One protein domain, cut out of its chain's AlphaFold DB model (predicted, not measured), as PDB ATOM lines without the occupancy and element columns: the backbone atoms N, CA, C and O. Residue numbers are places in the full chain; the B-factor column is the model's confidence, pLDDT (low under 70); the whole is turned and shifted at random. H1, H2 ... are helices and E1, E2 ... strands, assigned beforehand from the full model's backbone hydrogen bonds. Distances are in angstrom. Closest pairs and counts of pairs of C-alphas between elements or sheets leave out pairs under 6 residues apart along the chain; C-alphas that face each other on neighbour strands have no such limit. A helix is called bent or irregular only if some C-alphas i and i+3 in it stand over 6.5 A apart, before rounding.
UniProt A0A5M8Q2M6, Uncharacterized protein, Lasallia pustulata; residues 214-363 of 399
ATOM      1  N   THR A 214     221.652 216.795 253.354       69.94
ATOM      2  CA  THR A 214     220.813 216.370 254.479       69.94
ATOM      3  C   THR A 214     219.404 216.911 254.268       69.94
ATOM      4  O   THR A 214     219.201 218.119 254.191       69.94
ATOM      5  N   CYS A 215     218.425 216.013 254.142       69.94
ATOM      6  CA  CYS A 215     217.017 216.386 254.026       69.94
ATOM      7  C   CYS A 215     216.333 216.261 255.389       69.94
ATOM      8  O   CYS A 215     216.173 215.151 255.899       69.94
ATOM      9  N   HIS A 216     215.871 217.380 255.943       70.56
ATOM     10  CA  HIS A 216     215.063 217.411 257.160       70.56
ATOM     11  C   HIS A 216     213.590 217.181 256.809       70.56
ATOM     12  O   HIS A 216     212.793 218.110 256.667       70.56
ATOM     13  N   CYS A 217     213.226 215.913 256.620       69.44
ATOM     14  CA  CYS A 217     211.842 215.500 256.369       69.44
ATOM     15  C   CYS A 217     211.033 215.292 257.662       69.44
ATOM     16  O   CYS A 217     209.903 214.814 257.592       69.44
ATOM     17  N   ASP A 218     211.583 215.650 258.826       72.38
ATOM     18  CA  ASP A 218     210.976 215.413 260.146       72.38
ATOM     19  C   ASP A 218     209.612 216.100 260.296       72.38
ATOM     20  O   ASP A 218     208.697 215.575 260.927       72.38
ATOM     21  N   GLN A 219     209.444 217.246 259.634       70.62
ATOM     22  CA  GLN A 219     208.191 218.004 259.598       70.62
ATOM     23  C   GLN A 219     207.185 217.465 258.563       70.62
ATOM     24  O   GLN A 219     206.044 217.915 258.517       70.62
ATOM     25  N   HIS A 220     207.584 216.483 257.743       80.00
ATOM     26  CA  HIS A 220     206.804 215.947 256.623       80.00
ATOM     27  C   HIS A 220     206.769 214.410 256.642       80.00
ATOM     28  O   HIS A 220     207.262 213.764 255.709       80.00
ATOM     29  N   PRO A 221     206.148 213.783 257.661       82.12
ATOM     30  CA  PRO A 221     206.125 212.324 257.805       82.12
ATOM     31  C   PRO A 221     205.495 211.612 256.600       82.12
ATOM     32  O   PRO A 221     205.872 210.482 256.291       82.12
ATOM     33  N   GLY A 222     204.589 212.278 255.873       81.81
ATOM     34  CA  GLY A 222     203.998 211.756 254.640       81.81
ATOM     35  C   GLY A 222     205.023 211.470 253.536       81.81
ATOM     36  O   GLY A 222     204.894 210.457 252.849       81.81
ATOM     37  N   LEU A 223     206.071 212.296 253.401       86.12
ATOM     38  CA  LEU A 223     207.156 212.056 252.438       86.12
ATOM     39  C   LEU A 223     207.926 210.791 252.810       86.12
ATOM     40  O   LEU A 223     208.095 209.895 251.986       86.12
ATOM     41  N   THR A 224     208.341 210.695 254.074       86.25
ATOM     42  CA  THR A 224     209.100 209.552 254.590       86.25
ATOM     43  C   THR A 224     208.300 208.258 254.459       86.25
ATOM     44  O   THR A 224     208.818 207.259 253.964       86.25
ATOM     45  N   GLN A 225     207.019 208.271 254.834       87.44
ATOM     46  CA  GLN A 225     206.138 207.108 254.709       87.44
ATOM     47  C   GLN A 225     205.965 206.668 253.255       87.44
ATOM     48  O   GLN A 225     206.030 205.472 252.969       87.44
ATOM     49  N   TRP A 226     205.771 207.616 252.334       90.06
ATOM     50  CA  TRP A 226     205.638 207.307 250.915       90.06
ATOM     51  C   TRP A 226     206.916 206.678 250.352       90.06
ATOM     52  O   TRP A 226     206.843 205.621 249.729       90.06
ATOM     53  N   VAL A 227     208.091 207.252 250.641       90.38
ATOM     54  CA  VAL A 227     209.384 206.698 250.202       90.38
ATOM     55  C   VAL A 227     209.553 205.266 250.708       90.38
ATOM     56  O   VAL A 227     209.878 204.364 249.935       90.38
ATOM     57  N   GLN A 228     209.290 205.032 251.995       89.44
ATOM     58  CA  GLN A 228     209.427 203.702 252.585       89.44
ATOM     59  C   GLN A 228     208.466 202.686 251.958       89.44
ATOM     60  O   GLN A 228     208.857 201.544 251.721       89.44
ATOM     61  N   ARG A 229     207.222 203.083 251.670       87.88
ATOM     62  CA  ARG A 229     206.190 202.170 251.165       87.88
ATOM     63  C   ARG A 229     206.278 201.907 249.661       87.88
ATOM     64  O   ARG A 229     206.072 200.773 249.257       87.88
ATOM     65  N   GLU A 230     206.547 202.929 248.853       89.06
ATOM     66  CA  GLU A 230     206.396 202.860 247.388       89.06
ATOM     67  C   GLU A 230     207.733 202.729 246.637       89.06
ATOM     68  O   GLU A 230     207.761 202.212 245.515       89.06
ATOM     69  N   LEU A 231     208.841 203.197 247.234       88.75
ATOM     70  CA  LEU A 231     210.183 203.103 246.641       88.75
ATOM     71  C   LEU A 231     211.049 202.014 247.277       88.75
ATOM     72  O   LEU A 231     211.792 201.353 246.558       88.75
ATOM     73  N   ARG A 232     210.998 201.839 248.605       87.75
ATOM     74  CA  ARG A 232     211.909 200.922 249.321       87.75
ATOM     75  C   ARG A 232     211.344 199.527 249.545       87.75
ATOM     76  O   ARG A 232     212.087 198.559 249.426       87.75
ATOM     77  N   LYS A 233     210.062 199.416 249.888       78.06
ATOM     78  CA  LYS A 233     209.386 198.125 250.060       78.06
ATOM     79  C   LYS A 233     208.704 197.694 248.768       78.06
ATOM     80  O   LYS A 233     208.224 198.523 247.996       78.06
ATOM     81  N   GLU A 234     208.623 196.385 248.552       65.81
ATOM     82  CA  GLU A 234     207.689 195.841 247.573       65.81
ATOM     83  C   GLU A 234     206.270 196.034 248.111       65.81
ATOM     84  O   GLU A 234     205.890 195.486 249.143       65.81
ATOM     85  N   SER A 235     205.504 196.894 247.445       63.69
ATOM     86  CA  SER A 235     204.091 197.082 247.738       63.69
ATOM     87  C   SER A 235     203.291 195.904 247.180       63.69
ATOM     88  O   SER A 235     203.369 195.620 245.982       63.69
ATOM     89  N   GLU A 236     202.462 195.272 248.005       66.25
ATOM     90  CA  GLU A 236     201.436 194.352 247.514       66.25
ATOM     91  C   GLU A 236     200.378 195.161 246.744       66.25
ATOM     92  O   GLU A 236     199.647 195.974 247.310       66.25
ATOM     93  N   GLY A 237     200.334 194.986 245.421       72.75
ATOM     94  CA  GLY A 237     199.393 195.676 244.539       72.75
ATOM     95  C   GLY A 237     199.966 196.891 243.800       72.75
ATOM     96  O   GLY A 237     201.174 197.052 243.622       72.75
ATOM     97  N   ARG A 238     199.063 197.725 243.275       77.12
ATOM     98  CA  ARG A 238     199.404 198.867 242.415       77.12
ATOM     99  C   ARG A 238     199.994 200.004 243.255       77.12
ATOM    100  O   ARG A 238     199.324 200.506 244.157       77.12
ATOM    101  N   ARG A 239     201.222 200.415 242.928       85.25
ATOM    102  CA  ARG A 239     201.933 201.518 243.594       85.25
ATOM    103  C   ARG A 239     201.185 202.844 243.481       85.25
ATOM    104  O   ARG A 239     200.391 203.052 242.558       85.25
ATOM    105  N   LYS A 240     201.467 203.750 244.416       85.62
ATOM    106  CA  LYS A 240     200.898 205.102 244.459       85.62
ATOM    107  C   LYS A 240     201.946 206.148 244.112       85.62
ATOM    108  O   LYS A 240     203.033 206.163 244.680       85.62
ATOM    109  N   SER A 241     201.589 207.075 243.232       90.75
ATOM    110  CA  SER A 241     202.442 208.226 242.910       90.75
ATOM    111  C   SER A 241     202.271 209.370 243.914       90.75
ATOM    112  O   SER A 241     201.271 209.424 244.636       90.75
ATOM    113  N   LEU A 242     203.245 210.279 243.960       90.62
ATOM    114  CA  LEU A 242     203.301 211.398 244.903       90.62
ATOM    115  C   LEU A 242     203.208 212.746 244.187       90.62
ATOM    116  O   LEU A 242     203.877 212.980 243.186       90.62
ATOM    117  N   ILE A 243     202.423 213.656 244.750       90.25
ATOM    118  CA  ILE A 243     202.345 215.059 244.354       90.25
ATOM    119  C   ILE A 243     202.876 215.894 245.516       90.25
ATOM    120  O   ILE A 243     202.308 215.860 246.606       90.25
ATOM    121  N   VAL A 244     203.938 216.659 245.280       89.25
ATOM    122  CA  VAL A 244     204.515 217.585 246.261       89.25
ATOM    123  C   VAL A 244     204.384 219.002 245.728       89.25
ATOM    124  O   VAL A 244     204.898 219.323 244.656       89.25
ATOM    125  N   TYR A 245     203.711 219.868 246.480       87.94
ATOM    126  CA  TYR A 245     203.552 221.265 246.088       87.94
ATOM    127  C   TYR A 245     203.844 222.228 247.230       87.94
ATOM    128  O   TYR A 245     203.617 221.923 248.395       87.94
ATOM    129  N   GLY A 246     204.350 223.406 246.882       86.19
ATOM    130  CA  GLY A 246     204.709 224.454 247.834       86.19
ATOM    131  C   GLY A 246     205.623 225.498 247.197       86.19
ATOM    132  O   GLY A 246     206.071 225.278 246.071       86.19
ATOM    133  N   PRO A 247     205.943 226.606 247.883       84.31
ATOM    134  CA  PRO A 247     206.783 227.686 247.359       84.31
ATOM    135  C   PRO A 247     208.092 227.245 246.679       84.31
ATOM    136  O   PRO A 247     208.622 226.146 246.893       84.31
ATOM    137  N   THR A 248     208.641 228.116 245.832       83.94
ATOM    138  CA  THR A 248     209.946 227.887 245.194       83.94
ATOM    139  C   THR A 248     211.061 227.840 246.247       83.94
ATOM    140  O   THR A 248     210.905 228.337 247.358       83.94
ATOM    141  N   ARG A 249     212.207 227.238 245.897       79.56
ATOM    142  CA  ARG A 249     213.425 227.181 246.740       79.56
ATOM    143  C   ARG A 249     213.313 226.391 248.055       79.56
ATOM    144  O   ARG A 249     214.224 226.444 248.865       79.56
ATOM    145  N   LEU A 250     212.275 225.576 248.225       83.06
ATOM    146  CA  LEU A 250     212.105 224.697 249.392       83.06
ATOM    147  C   LEU A 250     212.767 223.318 249.240       83.06
ATOM    148  O   LEU A 250     212.227 222.340 249.737       83.06
ATOM    149  N   GLY A 251     213.833 223.181 248.448       85.12
ATOM    150  CA  GLY A 251     214.546 221.902 248.304       85.12
ATOM    151  C   GLY A 251     213.792 220.757 247.600       85.12
ATOM    152  O   GLY A 251     214.377 219.691 247.434       85.12
ATOM    153  N   LYS A 252     212.546 220.958 247.132       89.38
ATOM    154  CA  LYS A 252     211.682 219.916 246.525       89.38
ATOM    155  C   LYS A 252     212.383 219.087 245.443       89.38
ATOM    156  O   LYS A 252     212.420 217.862 245.534       89.38
ATOM    157  N   THR A 253     212.956 219.758 244.442       91.19
ATOM    158  CA  THR A 253     213.674 219.119 243.330       91.19
ATOM    159  C   THR A 253     214.839 218.292 243.837       91.19
ATOM    160  O   THR A 253     214.994 217.136 243.457       91.19
ATOM    161  N   LEU A 254     215.657 218.867 244.716       89.94
ATOM    162  CA  LEU A 254     216.860 218.196 245.180       89.94
ATOM    163  C   LEU A 254     216.533 216.985 246.059       89.94
ATOM    164  O   LEU A 254     217.141 215.933 245.891       89.94
ATOM    165  N   TRP A 255     215.531 217.111 246.929       90.81
ATOM    166  CA  TRP A 255     214.996 215.995 247.699       90.81
ATOM    167  C   TRP A 255     214.499 214.872 246.783       90.81
ATOM    168  O   TRP A 255     214.896 213.728 246.956       90.81
ATOM    169  N   ALA A 256     213.682 215.174 245.771       92.69
ATOM    170  CA  ALA A 256     213.143 214.133 244.899       92.69
ATOM    171  C   ALA A 256     214.245 213.432 244.090       92.69
ATOM    172  O   ALA A 256     214.235 212.210 243.955       92.69
ATOM    173  N   ARG A 257     215.229 214.189 243.589       92.75
ATOM    174  CA  ARG A 257     216.354 213.643 242.818       92.75
ATOM    175  C   ARG A 257     217.338 212.831 243.664       92.75
ATOM    176  O   ARG A 257     218.059 212.013 243.098       92.75
ATOM    177  N   SER A 258     217.366 213.016 244.987       91.12
ATOM    178  CA  SER A 258     218.235 212.249 245.894       91.12
ATOM    179  C   SER A 258     217.686 210.857 246.243       91.12
ATOM    180  O   SER A 258     218.404 210.043 246.822       91.12
ATOM    181  N   LEU A 259     216.438 210.542 245.869       91.62
ATOM    182  CA  LEU A 259     215.781 209.287 246.251       91.62
ATOM    183  C   LEU A 259     216.290 208.046 245.499       91.62
ATOM    184  O   LEU A 259     216.081 206.934 245.990       91.62
ATOM    185  N   GLY A 260     216.935 208.191 244.342       90.75
ATOM    186  CA  GLY A 260     217.438 207.055 243.559       90.75
ATOM    187  C   GLY A 260     217.500 207.332 242.060       90.75
ATOM    188  O   GLY A 260     217.395 208.483 241.626       90.75
ATOM    189  N   LYS A 261     217.655 206.274 241.255       91.75
ATOM    190  CA  LYS A 261     217.710 206.395 239.787       91.75
ATOM    191  C   LYS A 261     216.339 206.794 239.251       91.75
ATOM    192  O   LYS A 261     215.355 206.111 239.524       91.75
ATOM    193  N   HIS A 262     216.252 207.858 238.460       92.94
ATOM    194  CA  HIS A 262     214.967 208.401 238.013       92.94
ATOM    195  C   HIS A 262     215.000 208.911 236.575       92.94
ATOM    196  O   HIS A 262     216.030 209.373 236.090       92.94
ATOM    197  N   ALA A 263     213.847 208.858 235.908       93.31
ATOM    198  CA  ALA A 263     213.617 209.608 234.678       93.31
ATOM    199  C   ALA A 263     213.228 211.045 235.050       93.31
ATOM    200  O   ALA A 263     212.250 211.241 235.770       93.31
ATOM    201  N   TYR A 264     213.999 212.036 234.605       93.12
ATOM    202  CA  TYR A 264     213.815 213.436 234.989       93.12
ATOM    203  C   TYR A 264     213.202 214.260 233.855       93.12
ATOM    204  O   TYR A 264     213.763 214.320 232.763       93.12
ATOM    205  N   PHE A 265     212.086 214.932 234.138       93.44
ATOM    206  CA  PHE A 265     211.343 215.772 233.201       93.44
ATOM    207  C   PHE A 265     211.274 217.216 233.741       93.44
ATOM    208  O   PHE A 265     210.328 217.554 234.458       93.44
ATOM    209  N   PRO A 266     212.293 218.057 233.469       92.31
ATOM    210  CA  PRO A 266     212.350 219.436 233.950       92.31
ATOM    211  C   PRO A 266     211.530 220.380 233.071       92.31
ATOM    212  O   PRO A 266     211.888 220.636 231.922       92.31
ATOM    213  N   GLY A 267     210.453 220.944 233.609       91.06
ATOM    214  CA  GLY A 267     209.676 222.008 232.973       91.06
ATOM    215  C   GLY A 267     208.826 221.576 231.775       91.06
ATOM    216  O   GLY A 267     207.824 222.221 231.487       91.06
ATOM    217  N   MET A 268     209.172 220.492 231.085       91.31
ATOM    218  CA  MET A 268     208.425 219.954 229.948       91.31
ATOM    219  C   MET A 268     208.448 218.427 229.955       91.31
ATOM    220  O   MET A 268     209.394 217.799 230.435       91.31
ATOM    221  N   PHE A 269     207.399 217.828 229.394       91.94
ATOM    222  CA  PHE A 269     207.382 216.401 229.098       91.94
ATOM    223  C   PHE A 269     208.342 216.117 227.935       91.94
ATOM    224  O   PHE A 269     208.229 216.745 226.888       91.94
ATOM    225  N   MET A 270     209.297 215.208 228.140       89.19
ATOM    226  CA  MET A 270     210.342 214.868 227.170       89.19
ATOM    227  C   MET A 270     210.619 213.367 227.195       89.19
ATOM    228  O   MET A 270     211.207 212.865 228.148       89.19
ATOM    229  N   LEU A 271     210.215 212.634 226.156       89.94
ATOM    230  CA  LEU A 271     210.514 211.194 226.055       89.94
ATOM    231  C   LEU A 271     211.910 210.912 225.499       89.94
ATOM    232  O   LEU A 271     212.388 209.777 225.582       89.94
ATOM    233  N   GLU A 272     212.572 211.906 224.907       83.31
ATOM    234  CA  GLU A 272     213.940 211.727 224.441       83.31
ATOM    235  C   GLU A 272     214.880 211.419 225.618       83.31
ATOM    236  O   GLU A 272     214.911 212.129 226.617       83.31
ATOM    237  N   GLY A 273     215.640 210.324 225.507       75.88
ATOM    238  CA  GLY A 273     216.535 209.866 226.574       75.88
ATOM    239  C   GLY A 273     215.840 209.123 227.721       75.88
ATOM    240  O   GLY A 273     216.518 208.697 228.656       75.88
ATOM    241  N   PHE A 274     214.520 208.910 227.653       87.81
ATOM    242  CA  PHE A 274     213.801 208.104 228.638       87.81
ATOM    243  C   PHE A 274     214.335 206.663 228.685       87.81
ATOM    244  O   PHE A 274     214.557 206.019 227.657       87.81
ATOM    245  N   SER A 275     214.499 206.140 229.901       86.12
ATOM    246  CA  SER A 275     214.940 204.773 230.160       86.12
ATOM    247  C   SER A 275     214.013 204.108 231.163       86.12
ATOM    248  O   SER A 275     213.731 204.653 232.226       86.12
ATOM    249  N   GLU A 276     213.603 202.877 230.867       90.19
ATOM    250  CA  GLU A 276     212.829 202.051 231.797       90.19
ATOM    251  C   GLU A 276     213.693 201.512 232.949       90.19
ATOM    252  O   GLU A 276     213.155 201.015 233.936       90.19
ATOM    253  N   LYS A 277     215.028 201.626 232.877       90.56
ATOM    254  CA  LYS A 277     215.980 201.154 233.905       90.56
ATOM    255  C   LYS A 277     216.146 202.145 235.070       90.56
ATOM    256  O   LYS A 277     217.253 202.375 235.547       90.56
ATOM    257  N   VAL A 278     215.043 202.739 235.512       92.50
ATOM    258  CA  VAL A 278     214.969 203.699 236.627       92.50
ATOM    259  C   VAL A 278     213.983 203.207 237.688       92.50
ATOM    260  O   VAL A 278     213.216 202.284 237.427       92.50
ATOM    261  N   GLU A 279     213.984 203.785 238.881       92.94
ATOM    262  CA  GLU A 279     213.082 203.415 239.979       92.94
ATOM    263  C   GLU A 279     211.751 204.181 239.924       92.94
ATOM    264  O   GLU A 279     210.710 203.623 240.269       92.94
ATOM    265  N   PHE A 280     211.774 205.438 239.468       94.38
ATOM    266  CA  PHE A 280     210.603 206.318 239.378       94.38
ATOM    267  C   PHE A 280     210.771 207.404 238.303       94.38
ATOM    268  O   PHE A 280     211.851 207.583 237.734       94.38
ATOM    269  N   ALA A 281     209.693 208.134 238.012       95.25
ATOM    270  CA  ALA A 281     209.693 209.315 237.144       95.25
ATOM    271  C   ALA A 281     209.520 210.570 237.991       95.25
ATOM    272  O   ALA A 281     208.723 210.580 238.925       95.25
ATOM    273  N   LEU A 282     210.240 211.629 237.647       95.38
ATOM    274  CA  LEU A 282     210.187 212.917 238.314       95.38
ATOM    275  C   LEU A 282     209.775 213.995 237.316       95.38
ATOM    276  O   LEU A 282     210.562 214.383 236.456       95.38
ATOM    277  N   PHE A 283     208.549 214.482 237.466       94.88
ATOM    278  CA  PHE A 283     207.991 215.592 236.705       94.88
ATOM    279  C   PHE A 283     208.144 216.863 237.532       94.88
ATOM    280  O   PHE A 283     207.441 217.034 238.528       94.88
ATOM    281  N   ASP A 284     209.089 217.720 237.158       93.44
ATOM    282  CA  ASP A 284     209.451 218.894 237.949       93.44
ATOM    283  C   ASP A 284     208.994 220.184 237.274       93.44
ATOM    284  O   ASP A 284     209.474 220.523 236.196       93.44
ATOM    285  N   ASP A 285     208.053 220.882 237.914       90.38
ATOM    286  CA  ASP A 285     207.536 222.196 237.519       90.38
ATOM    287  C   ASP A 285     207.117 222.270 236.041       90.38
ATOM    288  O   ASP A 285     207.451 223.211 235.321       90.38
ATOM    289  N   ILE A 286     206.390 221.245 235.577       91.69
ATOM    290  CA  ILE A 286     205.911 221.151 234.193       91.69
ATOM    291  C   ILE A 286     205.087 222.395 233.841       91.69
ATOM    292  O   ILE A 286     204.038 222.661 234.437       91.69
ATOM    293  N   MET A 287     205.553 223.151 232.846       87.31
ATOM    294  CA  MET A 287     204.845 224.302 232.295       87.31
ATOM    295  C   MET A 287     203.484 223.838 231.786       87.31
ATOM    296  O   MET A 287     203.406 222.828 231.106       87.31
ATOM    297  N   GLY A 288     202.408 224.544 232.141       85.25
ATOM    298  CA  GLY A 288     201.036 224.136 231.793       85.25
ATOM    299  C   GLY A 288     200.456 223.006 232.659       85.25
ATOM    300  O   GLY A 288     199.257 222.735 232.600       85.25
ATOM    301  N   GLY A 289     201.260 222.407 233.539       86.12
ATOM    302  CA  GLY A 289     200.823 221.434 234.533       86.12
ATOM    303  C   GLY A 289     200.547 220.034 233.973       86.12
ATOM    304  O   GLY A 289     201.097 219.626 232.954       86.12
ATOM    305  N   PHE A 290     199.680 219.272 234.650       82.00
ATOM    306  CA  PHE A 290     199.410 217.863 234.324       82.00
ATOM    307  C   PHE A 290     198.940 217.615 232.886       82.00
ATOM    308  O   PHE A 290     199.242 216.559 232.334       82.00
ATOM    309  N   LYS A 291     198.210 218.560 232.281       82.44
ATOM    310  CA  LYS A 291     197.642 218.393 230.933       82.44
ATOM    311  C   LYS A 291     198.714 218.330 229.840       82.44
ATOM    312  O   LYS A 291     198.477 217.720 228.803       82.44
ATOM    313  N   GLU A 292     199.896 218.884 230.099       89.06
ATOM    314  CA  GLU A 292     201.034 218.819 229.176       89.06
ATOM    315  C   GLU A 292     201.787 217.481 229.260       89.06
ATOM    316  O   GLU A 292     202.601 217.155 228.395       89.06
ATOM    317  N   ILE A 293     201.498 216.660 230.275       90.31
ATOM    318  CA  ILE A 293     202.063 215.317 230.402       90.31
ATOM    319  C   ILE A 293     201.197 214.354 229.593       90.31
ATOM    320  O   ILE A 293     200.075 214.001 229.976       90.31
ATOM    321  N   GLN A 294     201.746 213.865 228.482       90.50
ATOM    322  CA  GLN A 294     201.045 212.891 227.655       90.50
ATOM    323  C   GLN A 294     200.731 211.631 228.455       90.50
ATOM    324  O   GLN A 294     201.604 210.997 229.050       90.50
ATOM    325  N   ASN A 295     199.447 211.267 228.463       89.12
ATOM    326  CA  ASN A 295     198.929 210.130 229.213       89.12
ATOM    327  C   ASN A 295     199.251 210.170 230.722       89.12
ATOM    328  O   ASN A 295     199.499 209.119 231.314       89.12
ATOM    329  N   PHE A 296     199.231 211.346 231.362       87.06
ATOM    330  CA  PHE A 296     199.585 211.505 232.783       87.06
ATOM    331  C   PHE A 296     198.934 210.453 233.705       87.06
ATOM    332  O   PHE A 296     199.607 209.869 234.552       87.06
ATOM    333  N   LYS A 297     197.653 210.111 233.490       84.19
ATOM    334  CA  LYS A 297     196.935 209.089 234.276       84.19
ATOM    335  C   LYS A 297     197.640 207.725 234.286       84.19
ATOM    336  O   LYS A 297     197.565 207.020 235.287       84.19
ATOM    337  N   TYR A 298     198.349 207.352 233.220       89.25
ATOM    338  CA  TYR A 298     199.096 206.093 233.151       89.25
ATOM    339  C   TYR A 298     200.433 206.160 233.893       89.25
ATOM    340  O   TYR A 298     200.771 205.213 234.606       89.25
ATOM    341  N   TRP A 299     201.142 207.288 233.791       89.88
ATOM    342  CA  TRP A 299     202.380 207.548 234.534       89.88
ATOM    343  C   TRP A 299     202.143 207.534 236.034       89.88
ATOM    344  O   TRP A 299     202.746 206.754 236.774       89.88
ATOM    345  N   PHE A 300     201.221 208.379 236.485       88.38
ATOM    346  CA  PHE A 300     200.949 208.502 237.902       88.38
ATOM    347  C   PHE A 300     200.195 207.269 238.403       88.38
ATOM    348  O   PHE A 300     200.442 206.788 239.510       88.38
ATOM    349  N   GLY A 301     199.297 206.714 237.594       84.12
ATOM    350  CA  GLY A 301     198.602 205.486 237.939       84.12
ATOM    351  C   GLY A 301     199.514 204.272 238.028       84.12
ATOM    352  O   GLY A 301     199.011 203.218 238.359       84.12
ATOM    353  N   CYS A 302     200.813 204.337 237.733       88.38
ATOM    354  CA  CYS A 302     201.680 203.152 237.732       88.38
ATOM    355  C   CYS A 302     201.130 202.054 236.797       88.38
ATOM    356  O   CYS A 302     201.082 200.875 237.149       88.38
ATOM    357  N   GLN A 303     200.607 202.442 235.627       87.50
ATOM    358  CA  GLN A 303     200.136 201.483 234.628       87.50
ATOM    359  C   GLN A 303     201.315 200.620 234.158       87.50
ATOM    360  O   GLN A 303     202.388 201.149 233.880       87.50
ATOM    361  N   GLN A 304     201.130 199.299 234.075       88.81
ATOM    362  CA  GLN A 304     202.214 198.376 233.710       88.81
ATOM    363  C   GLN A 304     202.728 198.624 232.293       88.81
ATOM    364  O   GLN A 304     203.933 198.706 232.078       88.81
ATOM    365  N   GLU A 305     201.814 198.805 231.341       91.75
ATOM    366  CA  GLU A 305     202.146 199.118 229.956       91.75
ATOM    367  C   GLU A 305     201.166 200.137 229.378       91.75
ATOM    368  O   GLU A 305     199.955 200.043 229.599       91.75
ATOM    369  N   PHE A 306     201.681 201.091 228.609       92.81
ATOM    370  CA  PHE A 306     200.871 202.024 227.830       92.81
ATOM    371  C   PHE A 306     201.639 202.532 226.610       92.81
ATOM    372  O   PHE A 306     202.857 202.409 226.518       92.81
ATOM    373  N   VAL A 307     200.913 203.094 225.646       93.31
ATOM    374  CA  VAL A 307     201.508 203.768 224.490       93.31
ATOM    375  C   VAL A 307     201.437 205.266 224.727       93.31
ATOM    376  O   VAL A 307     200.363 205.790 225.008       93.31
ATOM    377  N   THR A 308     202.567 205.947 224.592       93.38
ATOM    378  CA  THR A 308     202.647 207.406 224.675       93.38
ATOM    379  C   THR A 308     203.513 207.951 223.542       93.38
ATOM    380  O   THR A 308     204.072 207.201 222.739       93.38
ATOM    381  N   THR A 309     203.557 209.265 223.408       93.31
ATOM    382  CA  THR A 309     204.337 209.961 222.393       93.31
ATOM    383  C   THR A 309     204.800 211.289 222.952       93.31
ATOM    384  O   THR A 309     204.248 211.790 223.924       93.31
ATOM    385  N   ASP A 310     205.786 211.861 222.286       90.44
ATOM    386  CA  ASP A 310     206.238 213.223 222.507       90.44
ATOM    387  C   ASP A 310     206.216 213.966 221.167       90.44
ATOM    388  O   ASP A 310     205.991 213.365 220.102       90.44
ATOM    389  N   LYS A 311     206.394 215.279 221.206       84.38
ATOM    390  CA  LYS A 311     206.380 216.141 220.036       84.38
ATOM    391  C   LYS A 311     207.412 215.654 219.020       84.38
ATOM    392  O   LYS A 311     208.580 215.461 219.333       84.38
ATOM    393  N   TYR A 312     206.963 215.455 217.782       81.12
ATOM    394  CA  TYR A 312     207.790 214.959 216.671       81.12
ATOM    395  C   TYR A 312     208.414 213.567 216.881       81.12
ATOM    396  O   TYR A 312     209.265 213.154 216.093       81.12
ATOM    397  N   MET A 313     207.962 212.806 217.880       80.81
ATOM    398  CA  MET A 313     208.340 211.409 218.057       80.81
ATOM    399  C   MET A 313     207.242 210.476 217.544       80.81
ATOM    400  O   MET A 313     206.059 210.814 217.511       80.81
ATOM    401  N   LYS A 314     207.635 209.265 217.135       86.62
ATOM    402  CA  LYS A 314     206.668 208.184 216.908       86.62
ATOM    403  C   LYS A 314     206.134 207.706 218.255       86.62
ATOM    404  O   LYS A 314     206.850 207.751 219.250       86.62
ATOM    405  N   LYS A 315     204.908 207.181 218.254       92.94
ATOM    406  CA  LYS A 315     204.327 206.511 219.421       92.94
ATOM    407  C   LYS A 315     205.244 205.375 219.888       92.94
ATOM    408  O   LYS A 315     205.661 204.553 219.072       92.94
ATOM    409  N   GLN A 316     205.523 205.330 221.185       90.81
ATOM    410  CA  GLN A 316     206.366 204.324 221.826       90.81
ATOM    411  C   GLN A 316     205.557 203.567 222.877       90.81
ATOM    412  O   GLN A 316     204.728 204.151 223.580       90.81
ATOM    413  N   LYS A 317     205.787 202.258 222.970       94.44
ATOM    414  CA  LYS A 317     205.237 201.425 224.040       94.44
ATOM    415  C   LYS A 317     206.169 201.527 225.246       94.44
ATOM    416  O   LYS A 317     207.339 201.195 225.114       94.44
ATOM    417  N   ILE A 318     205.638 201.966 226.382       93.62
ATOM    418  CA  ILE A 318     206.357 202.125 227.647       93.62
ATOM    419  C   ILE A 318     205.920 201.024 228.611       93.62
ATOM    420  O   ILE A 318     204.718 200.823 228.812       93.62
ATOM    421  N   ARG A 319     206.890 200.337 229.218       92.75
ATOM    422  CA  ARG A 319     206.715 199.474 230.391       92.75
ATOM    423  C   ARG A 319     207.093 200.273 231.631       92.75
ATOM    424  O   ARG A 319     208.244 200.667 231.804       92.75
ATOM    425  N   TRP A 320     206.113 200.537 232.484       91.12
ATOM    426  CA  TRP A 320     206.291 201.428 233.624       91.12
ATOM    427  C   TRP A 320     206.072 200.710 234.949       91.12
ATOM    428  O   TRP A 320     207.045 200.267 235.553       91.12
ATOM    429  N   GLY A 321     204.825 200.604 235.420       88.50
ATOM    430  CA  GLY A 321     204.487 199.936 236.688       88.50
ATOM    431  C   GLY A 321     205.098 200.573 237.947       88.50
ATOM    432  O   GLY A 321     204.950 200.031 239.041       88.50
ATOM    433  N   LYS A 322     205.785 201.709 237.798       92.00
ATOM    434  CA  LYS A 322     206.590 202.385 238.819       92.00
ATOM    435  C   LYS A 322     205.913 203.668 239.289       92.00
ATOM    436  O   LYS A 322     205.122 204.246 238.540       92.00
ATOM    437  N   PRO A 323     206.220 204.136 240.508       93.31
ATOM    438  CA  PRO A 323     205.683 205.391 240.990       93.31
ATOM    439  C   PRO A 323     206.269 206.578 240.220       93.31
ATOM    440  O   PRO A 323     207.372 206.527 239.676       93.31
ATOM    441  N   SER A 324     205.514 207.668 240.211       93.56
ATOM    442  CA  SER A 324     205.935 208.970 239.705       93.56
ATOM    443  C   SER A 324     205.861 210.010 240.824       93.56
ATOM    444  O   SER A 324     205.030 209.906 241.727       93.56
ATOM    445  N   ILE A 325     206.712 211.027 240.759       94.44
ATOM    446  CA  ILE A 325     206.701 212.195 241.637       94.44
ATOM    447  C   ILE A 325     206.414 213.415 240.767       94.44
ATOM    448  O   ILE A 325     207.091 213.633 239.765       94.44
ATOM    449  N   TYR A 326     205.412 214.204 241.143       93.25
ATOM    450  CA  TYR A 326     205.106 215.491 240.526       93.25
ATOM    451  C   TYR A 326     205.442 216.615 241.499       93.25
ATOM    452  O   TYR A 326     204.912 216.642 242.612       93.25
ATOM    453  N   LEU A 327     206.299 217.540 241.080       92.56
ATOM    454  CA  LEU A 327     206.651 218.728 241.845       92.56
ATOM    455  C   LEU A 327     206.003 219.957 241.219       92.56
ATOM    456  O   LEU A 327     206.089 220.166 240.011       92.56
ATOM    457  N   ALA A 328     205.386 220.795 242.048       89.25
ATOM    458  CA  ALA A 328     204.828 222.062 241.596       89.25
ATOM    459  C   ALA A 328     204.965 223.175 242.631       89.25
ATOM    460  O   ALA A 328     205.102 222.947 243.834       89.25
ATOM    461  N   ASN A 329     204.890 224.412 242.153       87.31
ATOM    462  CA  ASN A 329     204.903 225.581 243.029       87.31
ATOM    463  C   ASN A 329     203.518 225.943 243.586       87.31
ATOM    464  O   ASN A 329     203.409 226.577 244.632       87.31
ATOM    465  N   LYS A 330     202.453 225.526 242.899       83.19
ATOM    466  CA  LYS A 330     201.055 225.732 243.295       83.19
ATOM    467  C   LYS A 330     200.358 224.387 243.414       83.19
ATOM    468  O   LYS A 330     200.777 223.432 242.765       83.19
ATOM    469  N   ASN A 331     199.284 224.326 244.201       79.12
ATOM    470  CA  ASN A 331     198.458 223.127 244.286       79.12
ATOM    471  C   ASN A 331     197.884 222.791 242.893       79.12
ATOM    472  O   ASN A 331     197.063 223.555 242.372       79.12
ATOM    473  N   PRO A 332     198.293 221.666 242.282       73.75
ATOM    474  CA  PRO A 332     197.915 221.355 240.913       73.75
ATOM    475  C   PRO A 332     196.484 220.807 240.797       73.75
ATOM    476  O   PRO A 332     195.933 220.782 239.700       73.75
ATOM    477  N   VAL A 333     195.824 220.437 241.903       66.50
ATOM    478  CA  VAL A 333     194.436 219.932 241.887       66.50
ATOM    479  C   VAL A 333     193.450 221.000 241.396       66.50
ATOM    480  O   VAL A 333     192.483 220.686 240.701       66.50
ATOM    481  N   HIS A 334     193.724 222.280 241.672       63.34
ATOM    482  CA  HIS A 334     192.898 223.387 241.173       63.34
ATOM    483  C   HIS A 334     193.045 223.623 239.665       63.34
ATOM    484  O   HIS A 334     192.190 224.275 239.078       63.34
ATOM    485  N   THR A 335     194.097 223.086 239.038       64.31
ATOM    486  CA  THR A 335     194.347 223.220 237.591       64.31
ATOM    487  C   THR A 335     193.745 222.083 236.762       64.31
ATOM    488  O   THR A 335     193.721 222.161 235.535       64.31
ATOM    489  N   LEU A 336     193.248 221.034 237.425       68.31
ATOM    490  CA  LEU A 336     192.547 219.923 236.790       68.31
ATOM    491  C   LEU A 336     191.056 220.235 236.647       68.31
ATOM    492  O   LEU A 336     190.437 220.768 237.579       68.31
ATOM    493  N   ASP A 337     190.494 219.844 235.502       66.94
ATOM    494  CA  ASP A 337     189.053 219.881 235.253       66.94
ATOM    495  C   ASP A 337     188.352 218.824 236.121       66.94
ATOM    496  O   ASP A 337     188.973 217.876 236.609       66.94
ATOM    497  N   GLU A 338     187.045 218.966 236.325       64.31
ATOM    498  CA  GLU A 338     186.284 218.108 237.242       64.31
ATOM    499  C   GLU A 338     186.338 216.614 236.868       64.31
ATOM    500  O   GLU A 338     186.391 215.754 237.747       64.31
ATOM    501  N   GLU A 339     186.409 216.296 235.574       64.25
ATOM    502  CA  GLU A 339     186.578 214.926 235.066       64.25
ATOM    503  C   GLU A 339     187.975 214.351 235.329       64.25
ATOM    504  O   GLU A 339     188.128 213.149 235.539       64.25
ATOM    505  N   ASP A 340     189.003 215.198 235.355       64.19
ATOM    506  CA  ASP A 340     190.384 214.785 235.617       64.19
ATOM    507  C   ASP A 340     190.712 214.703 237.105       64.19
ATOM    508  O   ASP A 340     191.668 214.026 237.488       64.19
ATOM    509  N   ARG A 341     189.897 215.342 237.952       60.94
ATOM    510  CA  ARG A 341     189.902 215.120 239.405       60.94
ATOM    511  C   ARG A 341     189.322 213.763 239.778       60.94
ATOM    512  O   ARG A 341     189.684 213.216 240.820       60.94
ATOM    513  N   LYS A 342     188.424 213.222 238.952       50.69
ATOM    514  CA  LYS A 342     187.876 211.886 239.161       50.69
ATOM    515  C   LYS A 342     188.956 210.867 238.782       50.69
ATOM    516  O   LYS A 342     189.523 210.956 237.688       50.69
ATOM    517  N   PRO A 343     189.281 209.910 239.669       45.19
ATOM    518  CA  PRO A 343     190.160 208.821 239.277       45.19
ATOM    519  C   PRO A 343     189.540 208.138 238.044       45.19
ATOM    520  O   PRO A 343     188.315 207.993 238.010       45.19
ATOM    521  N   PRO A 344     190.314 207.740 237.014       43.66
ATOM    522  CA  PRO A 344     189.832 206.781 236.026       43.66
ATOM    523  C   PRO A 344     189.101 205.627 236.721       43.66
ATOM    524  O   PRO A 344     189.383 205.311 237.874       43.66
ATOM    525  N   GLU A 345     188.225 204.925 236.008       42.50
ATOM    526  CA  GLU A 345     187.517 203.727 236.503       42.50
ATOM    527  C   GLU A 345     188.465 202.580 236.959       42.50
ATOM    528  O   GLU A 345     188.028 201.512 237.376       42.50
ATOM    529  N   SER A 346     189.784 202.811 236.936       41.97
ATOM    530  CA  SER A 346     190.832 202.034 237.593       41.97
ATOM    531  C   SER A 346     191.442 202.828 238.763       41.97
ATOM    532  O   SER A 346     191.711 204.015 238.587       41.97
ATOM    533  N   PRO A 347     191.791 202.204 239.902       45.62
ATOM    534  CA  PRO A 347     192.247 202.900 241.106       45.62
ATOM    535  C   PRO A 347     193.600 203.597 240.882       45.62
ATOM    536  O   PRO A 347     194.665 203.033 241.121       45.62
ATOM    537  N   THR A 348     193.580 204.837 240.409       51.81
ATOM    538  CA  THR A 348     194.720 205.755 240.473       51.81
ATOM    539  C   THR A 348     194.826 206.259 241.902       51.81
ATOM    540  O   THR A 348     194.099 207.163 242.312       51.81
ATOM    541  N   GLY A 349     195.704 205.638 242.684       55.16
ATOM    542  CA  GLY A 349     196.069 206.139 244.001       55.16
ATOM    543  C   GLY A 349     197.146 207.211 243.875       55.16
ATOM    544  O   GLY A 349     198.267 206.910 243.465       55.16
ATOM    545  N   PHE A 350     196.822 208.441 244.265       58.06
ATOM    546  CA  PHE A 350     197.801 209.512 244.464       58.06
ATOM    547  C   PHE A 350     197.856 209.882 245.938       58.06
ATOM    548  O   PHE A 350     196.829 209.901 246.611       58.06
ATOM    549  N   ALA A 351     199.056 210.167 246.435       54.84
ATOM    550  CA  ALA A 351     199.243 210.908 247.672       54.84
ATOM    551  C   ALA A 351     199.594 212.356 247.304       54.84
ATOM    552  O   ALA A 351     200.486 212.570 246.485       54.84
ATOM    553  N   SER A 352     198.913 213.343 247.887       55.97
ATOM    554  CA  SER A 352     199.262 214.761 247.734       55.97
ATOM    555  C   SER A 352     199.718 215.344 249.063       55.97
ATOM    556  O   SER A 352     199.081 215.110 250.090       55.97
ATOM    557  N   LEU A 353     200.800 216.121 249.036       53.72
ATOM    558  CA  LEU A 353     201.342 216.785 250.213       53.72
ATOM    559  C   LEU A 353     201.691 218.245 249.910       53.72
ATOM    560  O   LEU A 353     202.441 218.539 248.974       53.72
ATOM    561  N   HIS A 354     201.165 219.146 250.740       56.38
ATOM    562  CA  HIS A 354     201.603 220.536 250.794       56.38
ATOM    563  C   HIS A 354     202.857 220.645 251.661       56.38
ATOM    564  O   HIS A 354     202.855 220.173 252.796       56.38
ATOM    565  N   VAL A 355     203.905 221.287 251.150       56.97
ATOM    566  CA  VAL A 355     205.157 221.503 251.883       56.97
ATOM    567  C   VAL A 355     205.473 222.995 251.983       56.97
ATOM    568  O   VAL A 355     205.617 223.684 250.978       56.97
ATOM    569  N   SER A 356     205.612 223.500 253.209       50.84
ATOM    570  CA  SER A 356     206.081 224.864 253.501       50.84
ATOM    571  C   SER A 356     207.602 224.949 253.703       50.84
ATOM    572  O   SER A 356     208.141 226.046 253.795       50.84
ATOM    573  N   GLY A 357     208.307 223.808 253.680       40.53
ATOM    574  CA  GLY A 357     209.769 223.736 253.677       40.53
ATOM    575  C   GLY A 357     210.290 222.304 253.761       40.53
ATOM    576  O   GLY A 357     210.041 221.628 254.752       40.53
ATOM    577  N   ILE A 358     211.015 221.833 252.741       50.97
ATOM    578  CA  ILE A 358     211.890 220.659 252.859       50.97
ATOM    579  C   ILE A 358     213.289 221.249 253.003       50.97
ATOM    580  O   ILE A 358     213.925 221.585 252.004       50.97
ATOM    581  N   ALA A 359     213.730 221.499 254.238       39.28
ATOM    582  CA  ALA A 359     215.076 222.016 254.454       39.28
ATOM    583  C   ALA A 359     216.066 220.955 253.961       39.28
ATOM    584  O   ALA A 359     216.196 219.871 254.533       39.28
ATOM    585  N   ALA A 360     216.669 221.251 252.818       41.50
ATOM    586  CA  ALA A 360     217.674 220.449 252.170       41.50
ATOM    587  C   ALA A 360     218.942 221.316 252.181       41.50
ATOM    588  O   ALA A 360     219.061 222.246 251.380       41.50
ATOM    589  N   GLU A 361     219.867 221.035 253.104       42.31
ATOM    590  CA  GLU A 361     221.174 221.696 253.194       42.31
ATOM    591  C   GLU A 361     222.279 220.914 252.474       42.31
ATOM    592  O   GLU A 361     222.563 219.751 252.782       42.31
ATOM    593  N   VAL A 362     222.902 221.551 251.474       43.94
ATOM    594  CA  VAL A 362     223.999 220.939 250.719       43.94
ATOM    595  C   VAL A 362     225.188 220.953 251.658       43.94
ATOM    596  O   VAL A 362     225.629 222.025 252.065       43.94
ATOM    597  N   GLY A 363     225.704 219.776 252.001       38.38
ATOM    598  CA  GLY A 363     226.884 219.654 252.839       38.38
ATOM    599  C   GLY A 363     228.048 220.365 252.162       38.38
ATOM    600  O   GLY A 363     228.618 219.868 251.188       38.38
TER     601      GLY A 363
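What this domain is: This is residues 214 to 363 of the 399 residues of an uncharacterized protein of Lasallia pustulata (UniProt A0A5M8Q2M6). A twisted sheet of five parallel strands, E3, E4, E7, E2 and E8 in order across it, forms the core, with H1 and H2 over one face and the short H4 on the opposite face. At one end of the domain the small strand pair E1 and E9 brings the first and last parts together next to H2, and towards the far end the hairpin E5 and E6 lies past H4. The printed part has 150 residues, with six named helices and nine named strands in the order E1 H1 E2 H2 E3 E4 H3 H4 E5 E6 E7 H5 H6 E8 E9; the two pairs outside the large sheet are antiparallel. The class is mixed, helices and strands, and the whole is compact, with a radius of gyration of the C-alphas of 14.8 A and spans of 42 by 32 by 31 A.

Where its parts are: E1, residues 214 to 216, begins at C-alpha 214 (220.813, 216.370, 254.479). H1, residues 221 to 232, is 15.3 A long; it is neither bent nor irregular, but only just: C-alphas 229 and 232 are 6.1 A apart. E2, residues 241 to 245, is 13.5 A long and begins at C-alpha 241 (202.442, 208.226, 242.910). H2 holds residues 252 to 257 and is 8.7 A long. E3, residues 262 to 266, is 12.0 A long, and E4, residues 280 to 284, 12.7 A. H3, residues 289 to 292, and H4, residues 296 to 300, come next. E5, residues 305 to 308, and E6, residues 316 to 319, are each 9.8 A long. E7, residues 324 to 328, is 13.3 A long. H5, residues 332 to 335, and H6, residues 338 to 341, precede E8, residues 350 to 354, 13.3 A long. E9, residues 359 to 362, ends at C-alpha 362 (223.999, 220.939, 250.719).

How they stand to each other: The five-stranded sheet is twisted, its C-alphas lying up to 4.1 A off the best plane; E3 and E8 are its edge strands. N 265 and O 282 of E3 and E4 are 2.8 A apart, N 325 and O 281 of E7 and E4 2.8 A, N 244 and O 326 of E2 and E7 2.8 A, and N 243 and O 351 of E2 and E8 2.8 A, each within hydrogen-bond range. H1 and H2 are on the same face, making two layers, helices on one face of a sheet. H1 has a height over the sheet of 9.8 A; its closest C-alphas to E8 are those of Gly 222 and Leu 353, 7.2 A. H2, at a height of 8.2 A, comes closest to E4 with the C-alphas of Thr 253 and Asp 284, 6.8 A apart. E2, H2, E3 and E7, H5 H6, E8 are split strand-helix-strand units, their strands parallel but not neighbours, each with a right-handed crossover. H4 is on the opposite face at a height of 8.6 A; the C-alphas of Phe 300 and Ser 324 in E7 are 5.3 A apart. In the hairpin E5 and E6, N 318 and O 306 are 2.8 A apart. In E1 and E9, antiparallel, N 216 and O 359 are 2.9 A apart, and the closest C-alphas of E9 and H2 are those of Ala 360 and Trp 255, 6.9 A. H3 and H5 only graze the large sheet and only just touch each other, with 3 pairs of C-alphas within 8 A, the closest those of Gly 289 and Pro 332, 7.0 A. H6 is not on the sheet. Every O i to N i+4 pair is within hydrogen-bond range in H2 and H4, and 7 of 8 in H1; H3, H5 and H6 are too short for such a pair.

The domain as a whole: The two C-alphas farthest apart are those of Glu 345 and Gly 363, 45.5 A, and the printed part has no cut. The link from E3 to E4, 13 residues, is long. The mean pLDDT of the printed part is 80.0, and 37 residues are under 70, among them residues 333 to 363.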